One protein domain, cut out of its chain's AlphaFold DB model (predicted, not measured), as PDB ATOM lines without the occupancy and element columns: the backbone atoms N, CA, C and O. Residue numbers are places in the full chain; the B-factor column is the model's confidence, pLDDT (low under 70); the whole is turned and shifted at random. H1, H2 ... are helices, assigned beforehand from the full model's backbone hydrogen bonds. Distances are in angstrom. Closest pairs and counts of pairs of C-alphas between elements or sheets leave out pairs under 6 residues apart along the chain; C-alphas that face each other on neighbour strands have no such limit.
ATOM      1  N   PHE A  13      72.142 -10.368 -35.527       91.44
ATOM      2  CA  PHE A  13      72.107 -10.255 -36.986       91.44
ATOM      3  C   PHE A  13      71.010 -11.123 -37.605       91.44
ATOM      4  O   PHE A  13      70.246 -10.648 -38.444       91.44
ATOM      5  N   LEU A  14      70.872 -12.364 -37.135       90.25
ATOM      6  CA  LEU A  14      69.816 -13.280 -37.550       90.25
ATOM      7  C   LEU A  14      68.437 -12.714 -37.203       90.25
ATOM      8  O   LEU A  14      67.534 -12.739 -38.034       90.25
ATOM      9  N   ARG A  15      68.273 -12.147 -36.004       92.50
ATOM     10  CA  ARG A  15      67.007 -11.523 -35.589       92.50
ATOM     11  C   ARG A  15      66.640 -10.326 -36.466       92.50
ATOM     12  O   ARG A  15      65.477 -10.197 -36.845       92.50
ATOM     13  N   ILE A  16      67.610  -9.475 -36.808       95.19
ATOM     14  CA  ILE A  16      67.398  -8.335 -37.712       95.19
ATOM     15  C   ILE A  16      66.996  -8.834 -39.103       95.19
ATOM     16  O   ILE A  16      65.995  -8.370 -39.650       95.19
ATOM     17  N   LEU A  17      67.728  -9.809 -39.649       92.81
ATOM     18  CA  LEU A  17      67.425 -10.405 -40.951       92.81
ATOM     19  C   LEU A  17      66.005 -10.989 -40.982       92.81
ATOM     20  O   LEU A  17      65.213 -10.634 -41.856       92.81
ATOM     21  N   CYS A  18      65.659 -11.829 -40.004       92.56
ATOM     22  CA  CYS A  18      64.330 -12.428 -39.896       92.56
ATOM     23  C   CYS A  18      63.233 -11.369 -39.731       92.56
ATOM     24  O   CYS A  18      62.172 -11.513 -40.329       92.56
ATOM     25  N   SER A  19      63.486 -10.284 -38.992       93.56
ATOM     26  CA  SER A  19      62.537  -9.172 -38.841       93.56
ATOM     27  C   SER A  19      62.258  -8.461 -40.172       93.56
ATOM     28  O   SER A  19      61.100  -8.215 -40.523       93.56
ATOM     29  N   VAL A  20      63.299  -8.193 -40.969       94.56
ATOM     30  CA  VAL A  20      63.145  -7.589 -42.305       94.56
ATOM     31  C   VAL A  20      62.360  -8.510 -43.239       94.56
ATOM     32  O   VAL A  20      61.455  -8.039 -43.931       94.56
ATOM     33  N   ILE A  21      62.679  -9.809 -43.251       93.12
ATOM     34  CA  ILE A  21      61.974 -10.804 -44.072       93.12
ATOM     35  C   ILE A  21      60.506 -10.904 -43.649       93.12
ATOM     36  O   ILE A  21      59.626 -10.801 -44.502       93.12
ATOM     37  N   ALA A  22      60.238 -11.040 -42.346       92.44
ATOM     38  CA  ALA A  22      58.885 -11.134 -41.807       92.44
ATOM     39  C   ALA A  22      58.044  -9.923 -42.220       92.44
ATOM     40  O   ALA A  22      56.967 -10.098 -42.777       92.44
ATOM     41  N   ARG A  23      58.570  -8.702 -42.067       92.31
ATOM     42  CA  ARG A  23      57.846  -7.481 -42.447       92.31
ATOM     43  C   ARG A  23      57.480  -7.443 -43.935       92.31
ATOM     44  O   ARG A  23      56.375  -7.028 -44.271       92.31
ATOM     45  N   ARG A  24      58.387  -7.874 -44.820       91.75
ATOM     46  CA  ARG A  24      58.152  -7.904 -46.279       91.75
ATOM     47  C   ARG A  24      57.156  -8.988 -46.694       91.75
ATOM     48  O   ARG A  24      56.351  -8.773 -47.600       91.75
ATOM     49  N   LEU A  25      57.203 -10.149 -46.043       90.12
ATOM     50  CA  LEU A  25      56.224 -11.207 -46.284       90.12
ATOM     51  C   LEU A  25      54.851 -10.799 -45.749       90.12
ATOM     52  O   LEU A  25      53.875 -10.886 -46.479       90.12
ATOM     53  N   SER A  26      54.760 -10.245 -44.540       88.81
ATOM     54  CA  SER A  26      53.482  -9.794 -43.978       88.81
ATOM     55  C   SER A  26      52.761  -8.759 -44.847       88.81
ATOM     56  O   SER A  26      51.538  -8.744 -44.852       88.81
ATOM     57  N   SER A  27      53.482  -7.918 -45.599       87.31
ATOM     58  CA  SER A  27      52.858  -6.953 -46.517       87.31
ATOM     59  C   SER A  27      52.373  -7.548 -47.842       87.31
ATOM     60  O   SER A  27      51.646  -6.878 -48.565       87.31
ATOM     61  N   SER A  28      52.819  -8.752 -48.208       86.25
ATOM     62  CA  SER A  28      52.528  -9.375 -49.512       86.25
ATOM     63  C   SER A  28      51.693 -10.652 -49.412       86.25
ATOM     64  O   SER A  28      51.099 -11.073 -50.401       86.25
ATOM     65  N   MET A  29      51.634 -11.266 -48.233       87.50
ATOM     66  CA  MET A  29      50.942 -12.531 -48.018       87.50
ATOM     67  C   MET A  29      49.436 -12.314 -47.812       87.50
ATOM     68  O   MET A  29      49.049 -11.457 -47.015       87.50
ATOM     69  N   PRO A  30      48.575 -13.121 -48.458       85.94
ATOM     70  CA  PRO A  30      47.135 -13.065 -48.241       85.94
ATOM     71  C   PRO A  30      46.784 -13.718 -46.896       85.94
ATOM     72  O   PRO A  30      46.564 -14.925 -46.808       85.94
ATOM     73  N   ILE A  31      46.769 -12.922 -45.826       87.31
ATOM     74  CA  ILE A  31      46.336 -13.360 -44.493       87.31
ATOM     75  C   ILE A  31      44.813 -13.221 -44.405       87.31
ATOM     76  O   ILE A  31      44.263 -12.168 -44.721       87.31
ATOM     77  N   HIS A  32      44.128 -14.280 -43.972       89.94
ATOM     78  CA  HIS A  32      42.677 -14.244 -43.789       89.94
ATOM     79  C   HIS A  32      42.300 -13.256 -42.677       89.94
ATOM     80  O   HIS A  32      42.929 -13.234 -41.624       89.94
ATOM     81  N   GLU A  33      41.217 -12.500 -42.863       87.88
ATOM     82  CA  GLU A  33      40.722 -11.497 -41.904       87.88
ATOM     83  C   GLU A  33      40.452 -12.013 -40.476       87.88
ATOM     84  O   GLU A  33      40.534 -11.244 -39.520       87.88
ATOM     85  N   ILE A  34      40.173 -13.313 -40.310       89.69
ATOM     86  CA  ILE A  34      39.930 -13.941 -39.006       89.69
ATOM     87  C   ILE A  34      41.236 -14.250 -38.265       89.69
ATOM     88  O   ILE A  34      41.223 -14.505 -37.060       89.69
ATOM     89  N   GLN A  35      42.378 -14.241 -38.960       90.94
ATOM     90  CA  GLN A  35      43.674 -14.449 -38.336       90.94
ATOM     91  C   GLN A  35      44.105 -13.170 -37.627       90.94
ATOM     92  O   GLN A  35      44.630 -12.233 -38.224       90.94
ATOM     93  N   VAL A  36      43.928 -13.168 -36.313       90.94
ATOM     94  CA  VAL A  36      44.364 -12.064 -35.451       90.94
ATOM     95  C   VAL A  36      45.650 -12.376 -34.678       90.94
ATOM     96  O   VAL A  36      46.248 -11.490 -34.074       90.94
ATOM     97  N   GLY A  37      46.097 -13.635 -34.700       90.69
ATOM     98  CA  GLY A  37      47.368 -14.057 -34.115       90.69
ATOM     99  C   GLY A  37      48.552 -13.677 -35.003       90.69
ATOM    100  O   GLY A  37      48.515 -13.891 -36.213       90.69
ATOM    101  N   PHE A  38      49.619 -13.148 -34.393       88.88
ATOM    102  CA  PHE A  38      50.859 -12.734 -35.075       88.88
ATOM    103  C   PHE A  38      50.665 -11.679 -36.188       88.88
ATOM    104  O   PHE A  38      51.511 -11.538 -37.068       88.88
ATOM    105  N   VAL A  39      49.571 -10.917 -36.133       89.75
ATOM    106  CA  VAL A  39      49.239  -9.796 -37.030       89.75
ATOM    107  C   VAL A  39      49.247  -8.501 -36.205       89.75
ATOM    108  O   VAL A  39      48.894  -8.554 -35.025       89.75
ATOM    109  N   PRO A  40      49.633  -7.335 -36.762       87.50
ATOM    110  CA  PRO A  40      49.644  -6.059 -36.040       87.50
ATOM    111  C   PRO A  40      48.224  -5.523 -35.770       87.50
ATOM    112  O   PRO A  40      47.787  -4.535 -36.357       87.50
ATOM    113  N   CYS A  41      47.485  -6.181 -34.879       88.81
ATOM    114  CA  CYS A  41      46.199  -5.728 -34.358       88.81
ATOM    115  C   CYS A  41      45.995  -6.197 -32.910       88.81
ATOM    116  O   CYS A  41      46.704  -7.079 -32.427       88.81
ATOM    117  N   ASP A  42      45.000  -5.632 -32.225       89.62
ATOM    118  CA  ASP A  42      44.587  -6.120 -30.907       89.62
ATOM    119  C   ASP A  42      43.726  -7.386 -31.046       89.62
ATOM    120  O   ASP A  42      42.491  -7.355 -31.030       89.62
ATOM    121  N   GLY A  43      44.398  -8.516 -31.266       89.88
ATOM    122  CA  GLY A  43      43.740  -9.805 -31.451       89.88
ATOM    123  C   GLY A  43      43.086 -10.350 -30.184       89.88
ATOM    124  O   GLY A  43      42.077 -11.045 -30.278       89.88
ATOM    125  N   ILE A  44      43.611 -10.011 -29.002       91.56
ATOM    126  CA  ILE A  44      43.068 -10.485 -27.722       91.56
ATOM    127  C   ILE A  44      41.722  -9.821 -27.461       91.56
ATOM    128  O   ILE A  44      40.746 -10.526 -27.192       91.56
ATOM    129  N   ALA A  45      41.640  -8.493 -27.584       93.38
ATOM    130  CA  ALA A  45      40.382  -7.782 -27.395       93.38
ATOM    131  C   ALA A  45      39.339  -8.218 -28.435       93.38
ATOM    132  O   ALA A  45      38.207  -8.536 -28.067       93.38
ATOM    133  N   LYS A  46      39.731  -8.315 -29.717       91.62
ATOM    134  CA  LYS A  46      38.843  -8.782 -30.796       91.62
ATOM    135  C   LYS A  46      38.276 -10.174 -30.522       91.62
ATOM    136  O   LYS A  46      37.058 -10.343 -30.562       91.62
ATOM    137  N   ASN A  47      39.130 -11.146 -30.207       92.62
ATOM    138  CA  ASN A  47      38.687 -12.517 -29.953       92.62
ATOM    139  C   ASN A  47      37.847 -12.621 -28.681       92.62
ATOM    140  O   ASN A  47      36.841 -13.320 -28.686       92.62
ATOM    141  N   SER A  48      38.213 -11.903 -27.617       93.50
ATOM    142  CA  SER A  48      37.458 -11.916 -26.357       93.50
ATOM    143  C   SER A  48      36.054 -11.334 -26.534       93.50
ATOM    144  O   SER A  48      35.082 -11.900 -26.039       93.50
ATOM    145  N   LEU A  49      35.932 -10.232 -27.281       94.56
ATOM    146  CA  LEU A  49      34.645  -9.604 -27.572       94.56
ATOM    147  C   LEU A  49      33.785 -10.475 -28.496       94.56
ATOM    148  O   LEU A  49      32.599 -10.653 -28.221       94.56
ATOM    149  N   LEU A  50      34.375 -11.048 -29.551       92.12
ATOM    150  CA  LEU A  50      33.681 -11.982 -30.444       92.12
ATOM    151  C   LEU A  50      33.175 -13.207 -29.671       92.12
ATOM    152  O   LEU A  50      32.016 -13.589 -29.805       92.12
ATOM    153  N   PHE A  51      34.019 -13.780 -28.816       93.38
ATOM    154  CA  PHE A  51      33.674 -14.928 -27.984       93.38
ATOM    155  C   PHE A  51      32.525 -14.619 -27.016       93.38
ATOM    156  O   PHE A  51      31.538 -15.353 -26.966       93.38
ATOM    157  N   ALA A  52      32.603 -13.494 -26.296       93.88
ATOM    158  CA  ALA A  52      31.535 -13.050 -25.402       93.88
ATOM    159  C   ALA A  52      30.222 -12.794 -26.157       93.88
ATOM    160  O   ALA A  52      29.143 -13.082 -25.639       93.88
ATOM    161  N   ARG A  53      30.305 -12.280 -27.392       92.94
ATOM    162  CA  ARG A  53      29.135 -12.053 -28.238       92.94
ATOM    163  C   ARG A  53      28.470 -13.364 -28.654       92.94
ATOM    164  O   ARG A  53      27.264 -13.475 -28.481       92.94
ATOM    165  N   ILE A  54      29.245 -14.349 -29.112       91.75
ATOM    166  CA  ILE A  54      28.738 -15.685 -29.477       91.75
ATOM    167  C   ILE A  54      28.036 -16.339 -28.280       91.75
ATOM    168  O   ILE A  54      26.923 -16.839 -28.418       91.75
ATOM    169  N   LEU A  55      28.643 -16.274 -27.089       91.19
ATOM    170  CA  LEU A  55      28.033 -16.796 -25.862       91.19
ATOM    171  C   LEU A  55      26.735 -16.073 -25.493       91.19
ATOM    172  O   LEU A  55      25.781 -16.703 -25.043       91.19
ATOM    173  N   LYS A  56      26.689 -14.746 -25.644       91.19
ATOM    174  CA  LYS A  56      25.479 -13.973 -25.358       91.19
ATOM    175  C   LYS A  56      24.363 -14.324 -26.337       91.19
ATOM    176  O   LYS A  56      23.253 -14.593 -25.893       91.19
ATOM    177  N   ASP A  57      24.665 -14.338 -27.631       90.00
ATOM    178  CA  ASP A  57      23.682 -14.602 -28.680       90.00
ATOM    179  C   ASP A  57      23.109 -16.024 -28.526       90.00
ATOM    180  O   ASP A  57      21.888 -16.189 -28.503       90.00
ATOM    181  N   GLY A  58      23.965 -17.016 -28.260       88.06
ATOM    182  CA  GLY A  58      23.554 -18.399 -27.999       88.06
ATOM    183  C   GLY A  58      22.698 -18.604 -26.743       88.06
ATOM    184  O   GLY A  58      21.930 -19.552 -26.681       88.06
ATOM    185  N   ASN A  59      22.778 -17.705 -25.755       82.94
ATOM    186  CA  ASN A  59      21.902 -17.727 -24.575       82.94
ATOM    187  C   ASN A  59      20.559 -17.007 -24.799       82.94
ATOM    188  O   ASN A  59      19.674 -17.085 -23.948       82.94
ATOM    189  N   THR A  60      20.421 -16.251 -25.892       82.62
ATOM    190  CA  THR A  60      19.209 -15.467 -26.201       82.62
ATOM    191  C   THR A  60      18.341 -16.085 -27.292       82.62
ATOM    192  O   THR A  60      17.145 -15.802 -27.343       82.62
ATOM    193  N   VAL A  61      18.923 -16.914 -28.157       77.25
ATOM    194  CA  VAL A  61      18.209 -17.665 -29.197       77.25
ATOM    195  C   VAL A  61      17.839 -19.043 -28.634       77.25
ATOM    196  O   VAL A  61      18.559 -19.583 -27.804       77.25
ATOM    197  N   THR A  62      16.715 -19.624 -29.057       64.94
ATOM    198  CA  THR A  62      16.253 -20.956 -28.607       64.94
ATOM    199  C   THR A  62      17.065 -22.130 -29.168       64.94
ATOM    200  O   THR A  62      16.720 -23.278 -28.904       64.94
ATOM    201  N   ASP A  63      18.118 -21.853 -29.937       72.88
ATOM    202  CA  ASP A  63      18.927 -22.854 -30.630       72.88
ATOM    203  C   ASP A  63      20.189 -23.196 -29.828       72.88
ATOM    204  O   ASP A  63      20.844 -22.333 -29.241       72.88
ATOM    205  N   GLU A  64      20.559 -24.475 -29.828       83.19
ATOM    206  CA  GLU A  64      21.750 -24.961 -29.133       83.19
ATOM    207  C   GLU A  64      23.035 -24.382 -29.749       83.19
ATOM    208  O   GLU A  64      23.276 -24.474 -30.953       83.19
ATOM    209  N   THR A  65      23.903 -23.810 -28.909       87.88
ATOM    210  CA  THR A  65      25.205 -23.268 -29.326       87.88
ATOM    211  C   THR A  65      26.341 -24.149 -28.819       87.88
ATOM    212  O   THR A  65      26.477 -24.368 -27.616       87.88
ATOM    213  N   ALA A  66      27.204 -24.610 -29.727       89.69
ATOM    214  CA  ALA A  66      28.411 -25.366 -29.404       89.69
ATOM    215  C   ALA A  66      29.675 -24.572 -29.766       89.69
ATOM    216  O   ALA A  66      29.775 -23.993 -30.846       89.69
ATOM    217  N   ILE A  67      30.664 -24.578 -28.870       90.38
ATOM    218  CA  ILE A  67      31.967 -23.939 -29.076       90.38
ATOM    219  C   ILE A  67      33.057 -25.005 -28.989       90.38
ATOM    220  O   ILE A  67      33.145 -25.730 -27.999       90.38
ATOM    221  N   VAL A  68      33.921 -25.059 -30.004       93.19
ATOM    222  CA  VAL A  68      35.072 -25.967 -30.049       93.19
ATOM    223  C   VAL A  68      36.357 -25.152 -29.927       93.19
ATOM    224  O   VAL A  68      36.644 -24.301 -30.766       93.19
ATOM    225  N   LEU A  69      37.134 -25.421 -28.879       93.19
ATOM    226  CA  LEU A  69      38.454 -24.829 -28.667       93.19
ATOM    227  C   LEU A  69      39.522 -25.828 -29.118       93.19
ATOM    228  O   LEU A  69      39.610 -26.930 -28.579       93.19
ATOM    229  N   LEU A  70      40.321 -25.443 -30.112       94.00
ATOM    230  CA  LEU A  70      41.396 -26.263 -30.668       94.00
ATOM    231  C   LEU A  70      42.748 -25.657 -30.291       94.00
ATOM    232  O   LEU A  70      42.961 -24.462 -30.487       94.00
ATOM    233  N   ASP A  71      43.661 -26.490 -29.793       91.50
ATOM    234  CA  ASP A  71      45.046 -26.106 -29.523       91.50
ATOM    235  C   ASP A  71      46.020 -27.137 -30.108       91.50
ATOM    236  O   ASP A  71      45.754 -28.343 -30.121       91.50
ATOM    237  N   CYS A  72      47.159 -26.654 -30.598       89.44
ATOM    238  CA  CYS A  72      48.178 -27.465 -31.255       89.44
ATOM    239  C   CYS A  72      49.354 -27.717 -30.306       89.44
ATOM    240  O   CYS A  72      50.127 -26.811 -29.981       89.44
ATOM    241  N   VAL A  73      49.561 -28.978 -29.924       89.25
ATOM    242  CA  VAL A  73      50.702 -29.374 -29.087       89.25
ATOM    243  C   VAL A  73      52.012 -29.137 -29.839       89.25
ATOM    244  O   VAL A  73      52.258 -29.757 -30.870       89.25
ATOM    245  N   ARG A  74      52.886 -28.289 -29.281       84.75
ATOM    246  CA  ARG A  74      54.216 -27.969 -29.840       84.75
ATOM    247  C   ARG A  74      54.156 -27.494 -31.300       84.75
ATOM    248  O   ARG A  74      54.961 -27.920 -32.118       84.75
ATOM    249  N   ALA A  75      53.225 -26.589 -31.615       86.62
ATOM    250  CA  ALA A  75      52.959 -26.119 -32.980       86.62
ATOM    251  C   ALA A  75      54.217 -25.742 -33.797       86.62
ATOM    252  O   ALA A  75      54.297 -26.059 -34.981       86.62
ATOM    253  N   PHE A  76      55.213 -25.101 -33.175       83.94
ATOM    254  CA  PHE A  76      56.463 -24.727 -33.852       83.94
ATOM    255  C   PHE A  76      57.394 -25.917 -34.115       83.94
ATOM    256  O   PHE A  76      58.072 -25.931 -35.137       83.94
ATOM    257  N   ASP A  77      57.398 -26.919 -33.235       85.56
ATOM    258  CA  ASP A  77      58.222 -28.124 -33.384       85.56
ATOM    259  C   ASP A  77      57.551 -29.168 -34.292       85.56
ATOM    260  O   ASP A  77      58.219 -30.030 -34.859       85.56
ATOM    261  N   SER A  78      56.219 -29.123 -34.426       87.62
ATOM    262  CA  SER A  78      55.443 -30.124 -35.168       87.62
ATOM    263  C   SER A  78      55.406 -29.899 -36.680       87.62
ATOM    264  O   SER A  78      55.098 -30.823 -37.433       87.62
ATOM    265  N   VAL A  79      55.682 -28.679 -37.153       87.88
ATOM    266  CA  VAL A  79      55.620 -28.363 -38.586       87.88
ATOM    267  C   VAL A  79      56.917 -28.789 -39.268       87.88
ATOM    268  O   VAL A  79      57.942 -28.119 -39.180       87.88
ATOM    269  N   GLY A  80      56.864 -29.904 -39.998       90.06
ATOM    270  CA  GLY A  80      57.999 -30.363 -40.799       90.06
ATOM    271  C   GLY A  80      58.357 -29.388 -41.930       90.06
ATOM    272  O   GLY A  80      57.473 -28.821 -42.576       90.06
ATOM    273  N   HIS A  81      59.653 -29.246 -42.229       90.56
ATOM    274  CA  HIS A  81      60.148 -28.311 -43.248       90.56
ATOM    275  C   HIS A  81      59.540 -28.530 -44.640       90.56
ATOM    276  O   HIS A  81      59.292 -27.560 -45.349       90.56
ATOM    277  N   VAL A  82      59.240 -29.776 -45.022       91.88
ATOM    278  CA  VAL A  82      58.569 -30.086 -46.299       91.88
ATOM    279  C   VAL A  82      57.219 -29.365 -46.404       91.88
ATOM    280  O   VAL A  82      56.943 -28.729 -47.417       91.88
ATOM    281  N   HIS A  83      56.417 -29.385 -45.335       93.50
ATOM    282  CA  HIS A  83      55.118 -28.711 -45.291       93.50
ATOM    283  C   HIS A  83      55.264 -27.188 -45.333       93.50
ATOM    284  O   HIS A  83      54.488 -26.516 -46.009       93.50
ATOM    285  N   LEU A  84      56.284 -26.643 -44.661       92.25
ATOM    286  CA  LEU A  84      56.592 -25.214 -44.720       92.25
ATOM    287  C   LEU A  84      56.898 -24.772 -46.159       92.25
ATOM    288  O   LEU A  84      56.334 -23.785 -46.626       92.25
ATOM    289  N   PHE A  85      57.756 -25.500 -46.878       93.62
ATOM    290  CA  PHE A  85      58.103 -25.148 -48.259       93.62
ATOM    291  C   PHE A  85      56.931 -25.327 -49.226       93.62
ATOM    292  O   PHE A  85      56.723 -24.451 -50.064       93.62
ATOM    293  N   ALA A  86      56.121 -26.376 -49.060       94.44
ATOM    294  CA  ALA A  86      54.891 -26.549 -49.833       94.44
ATOM    295  C   ALA A  86      53.906 -25.383 -49.613       94.44
ATOM    296  O   ALA A  86      53.293 -24.891 -50.560       94.44
ATOM    297  N   ALA A  87      53.785 -24.888 -48.375       92.88
ATOM    298  CA  ALA A  87      52.959 -23.721 -48.073       92.88
ATOM    299  C   ALA A  87      53.509 -22.440 -48.720       92.88
ATOM    300  O   ALA A  87      52.741 -21.683 -49.311       92.88
ATOM    301  N   LEU A  88      54.825 -22.204 -48.655       92.19
ATOM    302  CA  LEU A  88      55.467 -21.047 -49.293       92.19
ATOM    303  C   LEU A  88      55.262 -21.039 -50.813       92.19
ATOM    304  O   LEU A  88      54.972 -19.989 -51.383       92.19
ATOM    305  N   GLU A  89      55.381 -22.201 -51.456       93.12
ATOM    306  CA  GLU A  89      55.136 -22.357 -52.890       93.12
ATOM    307  C   GLU A  89      53.672 -22.074 -53.243       93.12
ATOM    308  O   GLU A  89      53.396 -21.246 -54.112       93.12
ATOM    309  N   ARG A  90      52.728 -22.667 -52.503       92.88
ATOM    310  CA  ARG A  90      51.288 -22.432 -52.688       92.88
ATOM    311  C   ARG A  90      50.892 -20.967 -52.479       92.88
ATOM    312  O   ARG A  90      49.953 -20.496 -53.115       92.88
ATOM    313  N   LEU A  91      51.586 -20.254 -51.594       90.88
ATOM    314  CA  LEU A  91      51.353 -18.835 -51.305       90.88
ATOM    315  C   LEU A  91      52.087 -17.898 -52.279       90.88
ATOM    316  O   LEU A  91      52.010 -16.682 -52.125       90.88
ATOM    317  N   GLY A  92      52.786 -18.437 -53.284       91.31
ATOM    318  CA  GLY A  92      53.457 -17.646 -54.317       91.31
ATOM    319  C   GLY A  92      54.720 -16.929 -53.834       91.31
ATOM    320  O   GLY A  92      55.167 -15.968 -54.463       91.31
ATOM    321  N   VAL A  93      55.320 -17.371 -52.724       92.75
ATOM    322  CA  VAL A  93      56.559 -16.776 -52.210       92.75
ATOM    323  C   VAL A  93      57.699 -17.061 -53.184       92.75
ATOM    324  O   VAL A  93      57.975 -18.215 -53.519       92.75
ATOM    325  N   CYS A  94      58.394 -16.007 -53.623       92.12
ATOM    326  CA  CYS A  94      59.424 -16.142 -54.648       92.12
ATOM    327  C   CYS A  94      60.577 -17.062 -54.209       92.12
ATOM    328  O   CYS A  94      60.922 -17.166 -53.025       92.12
ATOM    329  N   ASN A  95      61.215 -17.705 -55.192       93.44
ATOM    330  CA  ASN A  95      62.263 -18.700 -54.955       93.44
ATOM    331  C   ASN A  95      63.421 -18.147 -54.103       93.44
ATOM    332  O   ASN A  95      63.941 -18.862 -53.255       93.44
ATOM    333  N   ALA A  96      63.760 -16.858 -54.241       92.81
ATOM    334  CA  ALA A  96      64.814 -16.219 -53.453       92.81
ATOM    335  C   ALA A  96      64.572 -16.325 -51.934       92.81
ATOM    336  O   ALA A  96      65.476 -16.725 -51.201       92.81
ATOM    337  N   TYR A  97      63.353 -16.048 -51.452       92.62
ATOM    338  CA  TYR A  97      63.024 -16.223 -50.030       92.62
ATOM    339  C   TYR A  97      63.050 -17.695 -49.620       92.62
ATOM    340  O   TYR A  97      63.552 -18.022 -48.545       92.62
ATOM    341  N   GLN A  98      62.567 -18.596 -50.481       92.81
ATOM    342  CA  GLN A  98      62.614 -20.031 -50.197       92.81
ATOM    343  C   GLN A  98      64.058 -20.531 -50.027       92.81
ATOM    344  O   GLN A  98      64.324 -21.304 -49.110       92.81
ATOM    345  N   GLN A  99      65.002 -20.061 -50.851       92.75
ATOM    346  CA  GLN A  99      66.419 -20.416 -50.715       92.75
ATOM    347  C   GLN A  99      67.035 -19.868 -49.427       92.75
ATOM    348  O   GLN A  99      67.768 -20.591 -48.753       92.75
ATOM    349  N   VAL A 100      66.689 -18.636 -49.033       92.50
ATOM    350  CA  VAL A 100      67.107 -18.083 -47.734       92.50
ATOM    351  C   VAL A 100      66.601 -18.965 -46.592       92.50
ATOM    352  O   VAL A 100      67.380 -19.327 -45.715       92.50
ATOM    353  N   PHE A 101      65.335 -19.386 -46.614       92.44
ATOM    354  CA  PHE A 101      64.809 -20.284 -45.587       92.44
ATOM    355  C   PHE A 101      65.480 -21.662 -45.602       92.44
ATOM    356  O   PHE A 101      65.815 -22.167 -44.533       92.44
ATOM    357  N   ARG A 102      65.749 -22.256 -46.773       91.81
ATOM    358  CA  ARG A 102      66.511 -23.518 -46.866       91.81
ATOM    359  C   ARG A 102      67.904 -23.383 -46.261       91.81
ATOM    360  O   ARG A 102      68.330 -24.279 -45.541       91.81
ATOM    361  N   PHE A 103      68.584 -22.264 -46.504       90.25
ATOM    362  CA  PHE A 103      69.879 -21.982 -45.890       90.25
ATOM    363  C   PHE A 103      69.767 -21.873 -44.363       90.25
ATOM    364  O   PHE A 103      70.504 -22.548 -43.646       90.25
ATOM    365  N   LEU A 104      68.806 -21.087 -43.865       88.12
ATOM    366  CA  LEU A 104      68.596 -20.894 -42.427       88.12
ATOM    367  C   LEU A 104      68.263 -22.210 -41.709       88.12
ATOM    368  O   LEU A 104      68.864 -22.503 -40.681       88.12
ATOM    369  N   TYR A 105      67.359 -23.029 -42.251       86.69
ATOM    370  CA  TYR A 105      66.987 -24.305 -41.632       86.69
ATOM    371  C   TYR A 105      68.024 -25.417 -41.850       86.69
ATOM    372  O   TYR A 105      68.162 -26.285 -40.996       86.69
ATOM    373  N   GLY A 106      68.775 -25.392 -42.955       81.50
ATOM    374  CA  GLY A 106      69.751 -26.433 -43.295       81.50
ATOM    375  C   GLY A 106      71.138 -26.266 -42.664       81.50
ATOM    376  O   GLY A 106      71.857 -27.251 -42.542       81.50
ATOM    377  N   GLN A 107      71.532 -25.048 -42.277       70.19
ATOM    378  CA  GLN A 107      72.867 -24.741 -41.726       70.19
ATOM    379  C   GLN A 107      72.836 -24.334 -40.242       70.19
ATOM    380  O   GLN A 107      73.821 -23.827 -39.701       70.19
ATOM    381  N   SER A 108      71.705 -24.529 -39.564       67.81
ATOM    382  CA  SER A 108      71.566 -24.166 -38.154       67.81
ATOM    383  C   SER A 108      72.316 -25.145 -37.248       67.81
ATOM    384  O   SER A 108      71.988 -26.326 -37.189       67.81
TER     385      SER A 108
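AT A GLANCE: This is residues 13 to 108 of the 116 residues of the protein "Reverse transcriptase domain-containing protein" of Araneus ventricosus (UniProt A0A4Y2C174). A loose group of three helices, H1, H4 and H5, sits at one end of a long open arm, in which H2 runs outward and residues 61 to 74 fold back to short H3. The 96 printed residues include five named helices, H1 to H5, and no named strand: all helix. The whole is only just loose, close to extended, with a radius of gyration of the C-alphas of 18.4 A and spans of 57 by 24 by 24 A.

IN THESE COORDINATES: H1, residues 13 to 26, begins at C-alpha 13 (72.107, -10.255, -36.986) and measures 19.9 A. H2, residues 43 to 60, measures 25.7 A. H3 is residues 75 to 78, H4 81 to 90, and H5 95 to 106, ending at C-alpha 106 (69.751, -26.433, -43.295).

HOW THE PARTS SIT: H1 and H5 are near each other. H4 and H5 are close but not clearly touching, the closest C-alphas, of Phe 85 and Gln 98, 7.1 A apart, at a shallow tilt of 9 degrees, opposite ways. H2 and H3 are apart from each other and from H1, H4 and H5. Every O i to N i+4 pair is within hydrogen-bond range in H1, H2, H4 and H5; H3 is too short for one.

THE WHOLE: The C-alphas farthest apart, of Thr 62 and Gln 107, are 58.2 A apart. The links H1 to H2 and H2 to H3 are long. The printed part has no cut; residues 62 and 108 have pLDDT under 70.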